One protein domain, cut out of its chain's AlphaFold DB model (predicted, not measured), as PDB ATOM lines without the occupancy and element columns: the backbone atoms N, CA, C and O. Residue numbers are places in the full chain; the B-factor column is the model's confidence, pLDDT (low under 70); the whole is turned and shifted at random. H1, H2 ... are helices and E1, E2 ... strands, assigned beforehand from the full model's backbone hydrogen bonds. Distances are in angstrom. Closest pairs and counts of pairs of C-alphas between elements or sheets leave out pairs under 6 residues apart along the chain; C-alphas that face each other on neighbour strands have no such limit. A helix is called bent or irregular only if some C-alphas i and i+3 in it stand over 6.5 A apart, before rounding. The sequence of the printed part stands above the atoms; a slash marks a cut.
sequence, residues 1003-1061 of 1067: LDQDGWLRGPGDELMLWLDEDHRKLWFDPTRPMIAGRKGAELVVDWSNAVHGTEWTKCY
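AT A GLANCE: This is residues 1003 to 1061 of the 1067 residues of the protein "NACHT domain-containing protein" of Peniophora sp. CONT (UniProt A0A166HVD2). A loose, elongated piece with few contacts between its parts: a short two-stranded hairpin, E1 and E2, lies on one side and a lone strand, E3, on the other, apart from it, with the small helices H1 and H2 toward opposite ends. The loop of residues 1031 to 1040 sticks out beyond H1 and lengthens the whole. The printed part has 59 residues, in the order E1, E2, H1, E3, H2; its class is mixed, helices and strands, with under half of the residues in named elements. The sheet is antiparallel, in the order E1 - E2. The radius of gyration of the C-alphas is 13.5 A, and the spans are 42 by 21 by 19 A.

IN THESE COORDINATES: E1 is residues 1008 to 1010, beginning at C-alpha 1008 (-19.538, 13.289, -41.975), and E2 is residues 1016 to 1019. H1 is residues 1022 to 1027, 9.1 A long. E3 is residues 1044 to 1047, 9.8 A. H2 is residues 1054 to 1060, 11.4 A, ending at C-alpha 1060 (-25.262, -3.260, -51.018); it is irregular, with C-alphas 1055 and 1058 7.6 A apart.

HOW THE PARTS SIT: E1 and E2 form a hairpin, antiparallel at 151 degrees, with N 1009 and O 1018 2.8 A apart, within hydrogen-bond range. E3 pairs with no named strand. The closest C-alphas of H1 and E3, Leu 1027 and Leu 1044, are 5.5 A apart. E2 and H2 are only just apart, at 8.3 A. O i to N i+4 pairs within range number 1 of 2 in H1 and 0 of 3 in H2, where 3 of 4 O i to N i+3 pairs are.

THE WHOLE: The C-alphas farthest apart, Ala 1037 and Tyr 1061, are 42.2 A apart. The printed part has no cut. The link from H1 to E3, 16 residues, is long. Mean pLDDT of the printed part is 73.0; residues 1028 to 1046 and 1049 are under 70.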
ATOM      1  N   LEU A1003     -23.964  17.932 -40.300       82.88
ATOM      2  CA  LEU A1003     -22.727  17.922 -41.087       82.88
ATOM      3  C   LEU A1003     -21.552  18.389 -40.223       82.88
ATOM      4  O   LEU A1003     -21.508  19.547 -39.797       82.88
ATOM      5  N   ASP A1004     -20.595  17.500 -40.004       83.19
ATOM      6  CA  ASP A1004     -19.359  17.806 -39.298       83.19
ATOM      7  C   ASP A1004     -18.318  18.473 -40.210       83.19
ATOM      8  O   ASP A1004     -18.374  18.405 -41.441       83.19
ATOM      9  N   GLN A1005     -17.337  19.145 -39.598       80.00
ATOM     10  CA  GLN A1005     -16.274  19.846 -40.332       80.00
ATOM     11  C   GLN A1005     -15.382  18.896 -41.144       80.00
ATOM     12  O   GLN A1005     -14.832  19.293 -42.170       80.00
ATOM     13  N   ASP A1006     -15.253  17.650 -40.700       79.56
ATOM     14  CA  ASP A1006     -14.479  16.590 -41.348       79.56
ATOM     15  C   ASP A1006     -15.235  15.900 -42.500       79.56
ATOM     16  O   ASP A1006     -14.615  15.185 -43.294       79.56
ATOM     17  N   GLY A1007     -16.528  16.204 -42.674       86.00
ATOM     18  CA  GLY A1007     -17.359  15.801 -43.812       86.00
ATOM     19  C   GLY A1007     -18.422  14.768 -43.541       86.00
ATOM     20  O   GLY A1007     -19.159  14.432 -44.466       86.00
ATOM     21  N   TRP A1008     -18.516  14.264 -42.316       90.00
ATOM     22  CA  TRP A1008     -19.538  13.289 -41.975       90.00
ATOM     23  C   TRP A1008     -20.904  13.946 -41.829       90.00
ATOM     24  O   TRP A1008     -21.089  14.864 -41.032       90.00
ATOM     25  N   LEU A1009     -21.876  13.440 -42.585       88.00
ATOM     26  CA  LEU A1009     -23.284  13.571 -42.260       88.00
ATOM     27  C   LEU A1009     -23.626  12.522 -41.211       88.00
ATOM     28  O   LEU A1009     -23.536  11.319 -41.478       88.00
ATOM     29  N   ARG A1010     -24.024  12.994 -40.033       84.25
ATOM     30  CA  ARG A1010     -24.413  12.163 -38.902       84.25
ATOM     31  C   ARG A1010     -25.911  12.182 -38.671       84.25
ATOM     32  O   ARG A1010     -26.562  13.223 -38.820       84.25
ATOM     33  N   GLY A1011     -26.442  11.023 -38.310       82.50
ATOM     34  CA  GLY A1011     -27.821  10.879 -37.882       82.50
ATOM     35  C   GLY A1011     -28.066  11.419 -36.468       82.50
ATOM     36  O   GLY A1011     -27.136  11.854 -35.783       82.50
ATOM     37  N   PRO A1012     -29.329  11.423 -36.017       74.50
ATOM     38  CA  PRO A1012     -29.725  11.920 -34.698       74.50
ATOM     39  C   PRO A1012     -29.046  11.201 -33.523       74.50
ATOM     40  O   PRO A1012     -28.877  11.802 -32.464       74.50
ATOM     41  N   GLY A1013     -28.661   9.935 -33.710       78.62
ATOM     42  CA  GLY A1013     -27.903   9.136 -32.743       78.62
ATOM     43  C   GLY A1013     -26.386   9.322 -32.819       78.62
ATOM     44  O   GLY A1013     -25.666   8.547 -32.200       78.62
ATOM     45  N   ASP A1014     -25.907  10.319 -33.574       83.06
ATOM     46  CA  ASP A1014     -24.492  10.519 -33.925       83.06
ATOM     47  C   ASP A1014     -23.925   9.419 -34.852       83.06
ATOM     48  O   ASP A1014     -22.715   9.308 -35.035       83.06
ATOM     49  N   GLU A1015     -24.804   8.628 -35.481       88.62
ATOM     50  CA  GLU A1015     -24.432   7.558 -36.412       88.62
ATOM     51  C   GLU A1015     -23.873   8.080 -37.744       88.62
ATOM     52  O   GLU A1015     -24.405   9.029 -38.320       88.62
ATOM     53  N   LEU A1016     -22.839   7.429 -38.287       90.94
ATOM     54  CA  LEU A1016     -22.283   7.772 -39.602       90.94
ATOM     55  C   LEU A1016     -23.255   7.401 -40.730       90.94
ATOM     56  O   LEU A1016     -23.580   6.230 -40.919       90.94
ATOM     57  N   MET A1017     -23.714   8.392 -41.503       89.12
ATOM     58  CA  MET A1017     -24.686   8.177 -42.585       89.12
ATOM     59  C   MET A1017     -24.057   8.297 -43.971       89.12
ATOM     60  O   MET A1017     -24.241   7.422 -44.814       89.12
ATOM     61  N   LEU A1018     -23.321   9.379 -44.232       90.25
ATOM     62  CA  LEU A1018     -22.665   9.624 -45.518       90.25
ATOM     63  C   LEU A1018     -21.472  10.551 -45.311       90.25
ATOM     64  O   LEU A1018     -21.604  11.573 -44.645       90.25
ATOM     65  N   TRP A1019     -20.329  10.243 -45.912       93.19
ATOM     66  CA  TRP A1019     -19.228  11.199 -45.974       93.19
ATOM     67  C   TRP A1019     -19.322  12.024 -47.255       93.19
ATOM     68  O   TRP A1019     -19.426  11.454 -48.336       93.19
ATOM     69  N   LEU A1020     -19.268  13.351 -47.141       88.94
ATOM     70  CA  LEU A1020     -19.251  14.276 -48.274       88.94
ATOM     71  C   LEU A1020     -17.855  14.871 -48.469       88.94
ATOM     72  O   LEU A1020     -17.199  15.273 -47.502       88.94
ATOM     73  N   ASP A1021     -17.422  15.012 -49.720       83.50
ATOM     74  CA  ASP A1021     -16.231  15.799 -50.050       83.50
ATOM     75  C   ASP A1021     -16.493  17.312 -49.941       83.50
ATOM     76  O   ASP A1021     -17.610  17.763 -49.684       83.50
ATOM     77  N   GLU A1022     -15.449  18.119 -50.112       81.56
ATOM     78  CA  GLU A1022     -15.542  19.571 -49.954       81.56
ATOM     79  C   GLU A1022     -16.529  20.234 -50.931       81.56
ATOM     80  O   GLU A1022     -17.192  21.212 -50.572       81.56
ATOM     81  N   ASP A1023     -16.654  19.715 -52.150       78.19
ATOM     82  CA  ASP A1023     -17.512  20.303 -53.175       78.19
ATOM     83  C   ASP A1023     -18.982  19.989 -52.905       78.19
ATOM     84  O   ASP A1023     -19.826  20.888 -52.949       78.19
ATOM     85  N   HIS A1024     -19.286  18.765 -52.475       80.38
ATOM     86  CA  HIS A1024     -20.624  18.381 -52.039       80.38
ATOM     87  C   HIS A1024     -21.024  19.061 -50.719       80.38
ATOM     88  O   HIS A1024     -22.172  19.484 -50.572       80.38
ATOM     89  N   ARG A1025     -20.088  19.270 -49.779       79.81
ATOM     90  CA  ARG A1025     -20.343  20.025 -48.531       79.81
ATOM     91  C   ARG A1025     -20.802  21.458 -48.794       79.81
ATOM     92  O   ARG A1025     -21.640  21.969 -48.056       79.81
ATOM     93  N   LYS A1026     -20.275  22.115 -49.835       74.06
ATOM     94  CA  LYS A1026     -20.678  23.484 -50.222       74.06
ATOM     95  C   LYS A1026     -22.121  23.551 -50.733       74.06
ATOM     96  O   LYS A1026     -22.723  24.624 -50.671       74.06
ATOM     97  N   LEU A1027     -22.642  22.434 -51.242       71.94
ATOM     98  CA  LEU A1027     -23.986  22.295 -51.811       71.94
ATOM     99  C   LEU A1027     -25.000  21.706 -50.815       71.94
ATOM    100  O   LEU A1027     -26.201  21.715 -51.091       71.94
ATOM    101  N   TRP A1028     -24.538  21.210 -49.660       68.75
ATOM    102  CA  TRP A1028     -25.402  20.667 -48.615       68.75
ATOM    103  C   TRP A1028     -26.238  21.767 -47.955       68.75
ATOM    104  O   TRP A1028     -25.712  22.766 -47.451       68.75
ATOM    105  N   PHE A1029     -27.553  21.558 -47.922       63.19
ATOM    106  CA  PHE A1029     -28.491  22.435 -47.235       63.19
ATOM    107  C   PHE A1029     -28.892  21.834 -45.883       63.19
ATOM    108  O   PHE A1029     -29.420  20.729 -45.815       63.19
ATOM    109  N   ASP A1030     -28.659  22.586 -44.805       54.81
ATOM    110  CA  ASP A1030     -29.122  22.251 -43.457       54.81
ATOM    111  C   ASP A1030     -30.532  22.834 -43.236       54.81
ATOM    112  O   ASP A1030     -30.665  24.058 -43.104       54.81
ATOM    113  N   PRO A1031     -31.587  21.999 -43.156       49.94
ATOM    114  CA  PRO A1031     -32.963  22.462 -42.984       49.94
ATOM    115  C   PRO A1031     -33.238  23.137 -41.627       49.94
ATOM    116  O   PRO A1031     -34.326  23.678 -41.432       49.94
ATOM    117  N   THR A1032     -32.281  23.148 -40.690       42.53
ATOM    118  CA  THR A1032     -32.411  23.820 -39.384       42.53
ATOM    119  C   THR A1032     -31.893  25.258 -39.365       42.53
ATOM    120  O   THR A1032     -32.114  25.979 -38.386       42.53
ATOM    121  N   ARG A1033     -31.234  25.725 -40.436       40.84
ATOM    122  CA  ARG A1033     -30.736  27.106 -40.529       40.84
ATOM    123  C   ARG A1033     -31.760  28.028 -41.205       40.84
ATOM    124  O   ARG A1033     -32.221  27.723 -42.304       40.84
ATOM    125  N   PRO A1034     -32.101  29.188 -40.609       33.28
ATOM    126  CA  PRO A1034     -33.027  30.133 -41.226       33.28
ATOM    127  C   PRO A1034     -32.461  30.678 -42.547       33.28
ATOM    128  O   PRO A1034     -31.317  31.134 -42.612       33.28
ATOM    129  N   MET A1035     -33.281  30.637 -43.602       35.47
ATOM    130  CA  MET A1035     -32.926  31.117 -44.938       35.47
ATOM    131  C   MET A1035     -32.560  32.607 -44.936       35.47
ATOM    132  O   MET A1035     -33.349  33.455 -44.519       35.47
ATOM    133  N   ILE A1036     -31.415  32.941 -45.534       33.78
ATOM    134  CA  ILE A1036     -31.157  34.284 -46.064       33.78
ATOM    135  C   ILE A1036     -31.472  34.225 -47.559       33.78
ATOM    136  O   ILE A1036     -30.770  33.564 -48.326       33.78
ATOM    137  N   ALA A1037     -32.555  34.884 -47.973       30.39
ATOM    138  CA  ALA A1037     -32.979  34.948 -49.368       30.39
ATOM    139  C   ALA A1037     -31.859  35.545 -50.243       30.39
ATOM    140  O   ALA A1037     -31.539  36.726 -50.123       30.39
ATOM    141  N   GLY A1038     -31.250  34.732 -51.117       38.00
ATOM    142  CA  GLY A1038     -30.254  35.243 -52.067       38.00
ATOM    143  C   GLY A1038     -29.354  34.240 -52.794       38.00
ATOM    144  O   GLY A1038     -28.765  34.621 -53.802       38.00
ATOM    145  N   ARG A1039     -29.229  32.976 -52.370       37.59
ATOM    146  CA  ARG A1039     -28.388  32.003 -53.097       37.59
ATOM    147  C   ARG A1039     -29.218  31.158 -54.065       37.59
ATOM    148  O   ARG A1039     -29.798  30.160 -53.677       37.59
ATOM    149  N   LYS A1040     -29.239  31.555 -55.342       41.22
ATOM    150  CA  LYS A1040     -29.526  30.642 -56.461       41.22
ATOM    151  C   LYS A1040     -28.327  29.702 -56.619       41.22
ATOM    152  O   LYS A1040     -27.362  30.066 -57.286       41.22
ATOM    153  N   GLY A1041     -28.353  28.549 -55.970       46.97
ATOM    154  CA  GLY A1041     -27.374  27.476 -56.149       46.97
ATOM    155  C   GLY A1041     -28.103  26.140 -56.187       46.97
ATOM    156  O   GLY A1041     -29.161  26.029 -55.578       46.97
ATOM    157  N   ALA A1042     -27.578  25.172 -56.939       51.94
ATOM    158  CA  ALA A1042     -28.090  23.805 -56.934       51.94
ATOM    159  C   ALA A1042     -28.076  23.267 -55.495       51.94
ATOM    160  O   ALA A1042     -27.061  23.379 -54.809       51.94
ATOM    161  N   GLU A1043     -29.204  22.736 -55.040       61.94
ATOM    162  CA  GLU A1043     -29.329  22.123 -53.718       61.94
ATOM    163  C   GLU A1043     -29.103  20.620 -53.865       61.94
ATOM    164  O   GLU A1043     -29.616  19.991 -54.795       61.94
ATOM    165  N   LEU A1044     -28.303  20.060 -52.959       62.94
ATOM    166  CA  LEU A1044     -28.000  18.638 -52.927       62.94
ATOM    167  C   LEU A1044     -29.023  17.908 -52.051       62.94
ATOM    168  O   LEU A1044     -29.101  18.164 -50.850       62.94
ATOM    169  N   VAL A1045     -29.782  16.981 -52.635       66.31
ATOM    170  CA  VAL A1045     -30.709  16.096 -51.917       66.31
ATOM    171  C   VAL A1045     -30.196  14.665 -52.021       66.31
ATOM    172  O   VAL A1045     -29.904  14.192 -53.114       66.31
ATOM    173  N   VAL A1046     -30.090  13.959 -50.897       68.38
ATOM    174  CA  VAL A1046     -29.730  12.533 -50.893       68.38
ATOM    175  C   VAL A1046     -31.014  11.708 -50.890       68.38
ATOM    176  O   VAL A1046     -31.821  11.819 -49.964       68.38
ATOM    177  N   ASP A1047     -31.207  10.879 -51.914       73.56
ATOM    178  CA  ASP A1047     -32.269   9.880 -51.944       73.56
ATOM    179  C   ASP A1047     -31.817   8.605 -51.217       73.56
ATOM    180  O   ASP A1047     -30.928   7.874 -51.663       73.56
ATOM    181  N   TRP A1048     -32.462   8.355 -50.078       73.50
ATOM    182  CA  TRP A1048     -32.241   7.194 -49.218       73.50
ATOM    183  C   TRP A1048     -33.235   6.056 -49.466       73.50
ATOM    184  O   TRP A1048     -33.123   5.012 -48.831       73.50
ATOM    185  N   SER A1049     -34.219   6.232 -50.357       68.38
ATOM    186  CA  SER A1049     -35.392   5.350 -50.476       68.38
ATOM    187  C   SER A1049     -35.059   3.873 -50.707       68.38
ATOM    188  O   SER A1049     -35.818   3.003 -50.284       68.38
ATOM    189  N   ASN A1050     -33.913   3.588 -51.328       77.06
ATOM    190  CA  ASN A1050     -33.403   2.237 -51.558       77.06
ATOM    191  C   ASN A1050     -32.009   1.997 -50.956       77.06
ATOM    192  O   ASN A1050     -31.429   0.944 -51.218       77.06
ATOM    193  N   ALA A1051     -31.455   2.945 -50.196       83.38
ATOM    194  CA  ALA A1051     -30.096   2.857 -49.673       83.38
ATOM    195  C   ALA A1051     -30.035   1.976 -48.416       83.38
ATOM    196  O   ALA A1051     -30.864   2.108 -47.519       83.38
ATOM    197  N   VAL A1052     -29.044   1.085 -48.334       89.62
ATOM    198  CA  VAL A1052     -28.777   0.300 -47.117       89.62
ATOM    199  C   VAL A1052     -27.693   0.959 -46.269       89.62
ATOM    200  O   VAL A1052     -26.739   1.527 -46.793       89.62
ATOM    201  N   HIS A1053     -27.833   0.866 -44.949       89.75
ATOM    202  CA  HIS A1053     -26.889   1.388 -43.960       89.75
ATOM    203  C   HIS A1053     -27.054   0.631 -42.631       89.75
ATOM    204  O   HIS A1053     -27.878  -0.281 -42.517       89.75
ATOM    205  N   GLY A1054     -26.297   1.018 -41.604       90.50
ATOM    206  CA  GLY A1054     -26.317   0.368 -40.295       90.50
ATOM    207  C   GLY A1054     -25.824  -1.070 -40.398       90.50
ATOM    208  O   GLY A1054     -24.901  -1.346 -41.157       90.50
ATOM    209  N   THR A1055     -26.458  -2.004 -39.691       91.19
ATOM    210  CA  THR A1055     -26.100  -3.437 -39.708       91.19
ATOM    211  C   THR A1055     -26.426  -4.141 -41.029       91.19
ATOM    212  O   THR A1055     -25.902  -5.211 -41.320       91.19
ATOM    213  N   GLU A1056     -27.270  -3.532 -41.861       92.06
ATOM    214  CA  GLU A1056     -27.734  -4.095 -43.132       92.06
ATOM    215  C   GLU A1056     -26.890  -3.643 -44.332       92.06
ATOM    216  O   GLU A1056     -27.187  -4.008 -45.472       92.06
ATOM    217  N   TRP A1057     -25.832  -2.860 -44.092       93.62
ATOM    218  CA  TRP A1057     -24.997  -2.249 -45.128       93.62
ATOM    219  C   TRP A1057     -24.433  -3.259 -46.136       93.62
ATOM    220  O   TRP A1057     -24.331  -2.961 -47.323       93.62
ATOM    221  N   THR A1058     -24.137  -4.482 -45.691       93.62
ATOM    222  CA  THR A1058     -23.586  -5.559 -46.529       93.62
ATOM    223  C   THR A1058     -24.516  -5.982 -47.668       93.62
ATOM    224  O   THR A1058     -24.059  -6.549 -48.660       93.62
ATOM    225  N   LYS A1059     -25.818  -5.665 -47.588       93.31
ATOM    226  CA  LYS A1059     -26.794  -5.894 -48.666       93.31
ATOM    227  C   LYS A1059     -26.564  -5.008 -49.898       93.31
ATOM    228  O   LYS A1059     -27.284  -5.185 -50.882       93.31
ATOM    229  N   CYS A1060     -25.619  -4.065 -49.856       93.44
ATOM    230  CA  CYS A1060     -25.262  -3.260 -51.018       93.44
ATOM    231  C   CYS A1060     -24.518  -4.081 -52.077       93.44
ATOM    232  O   CYS A1060     -24.644  -3.800 -53.263       93.44
ATOM    233  N   TYR A1061     -23.794  -5.130 -51.685       95.00
ATOM    234  CA  TYR A1061     -23.054  -5.972 -52.615       95.00
ATOM    235  C   TYR A1061     -23.954  -7.051 -53.235       95.00
ATOM    236  O   TYR A1061     -24.632  -7.809 -52.537       95.00
TER     237      TYR A1061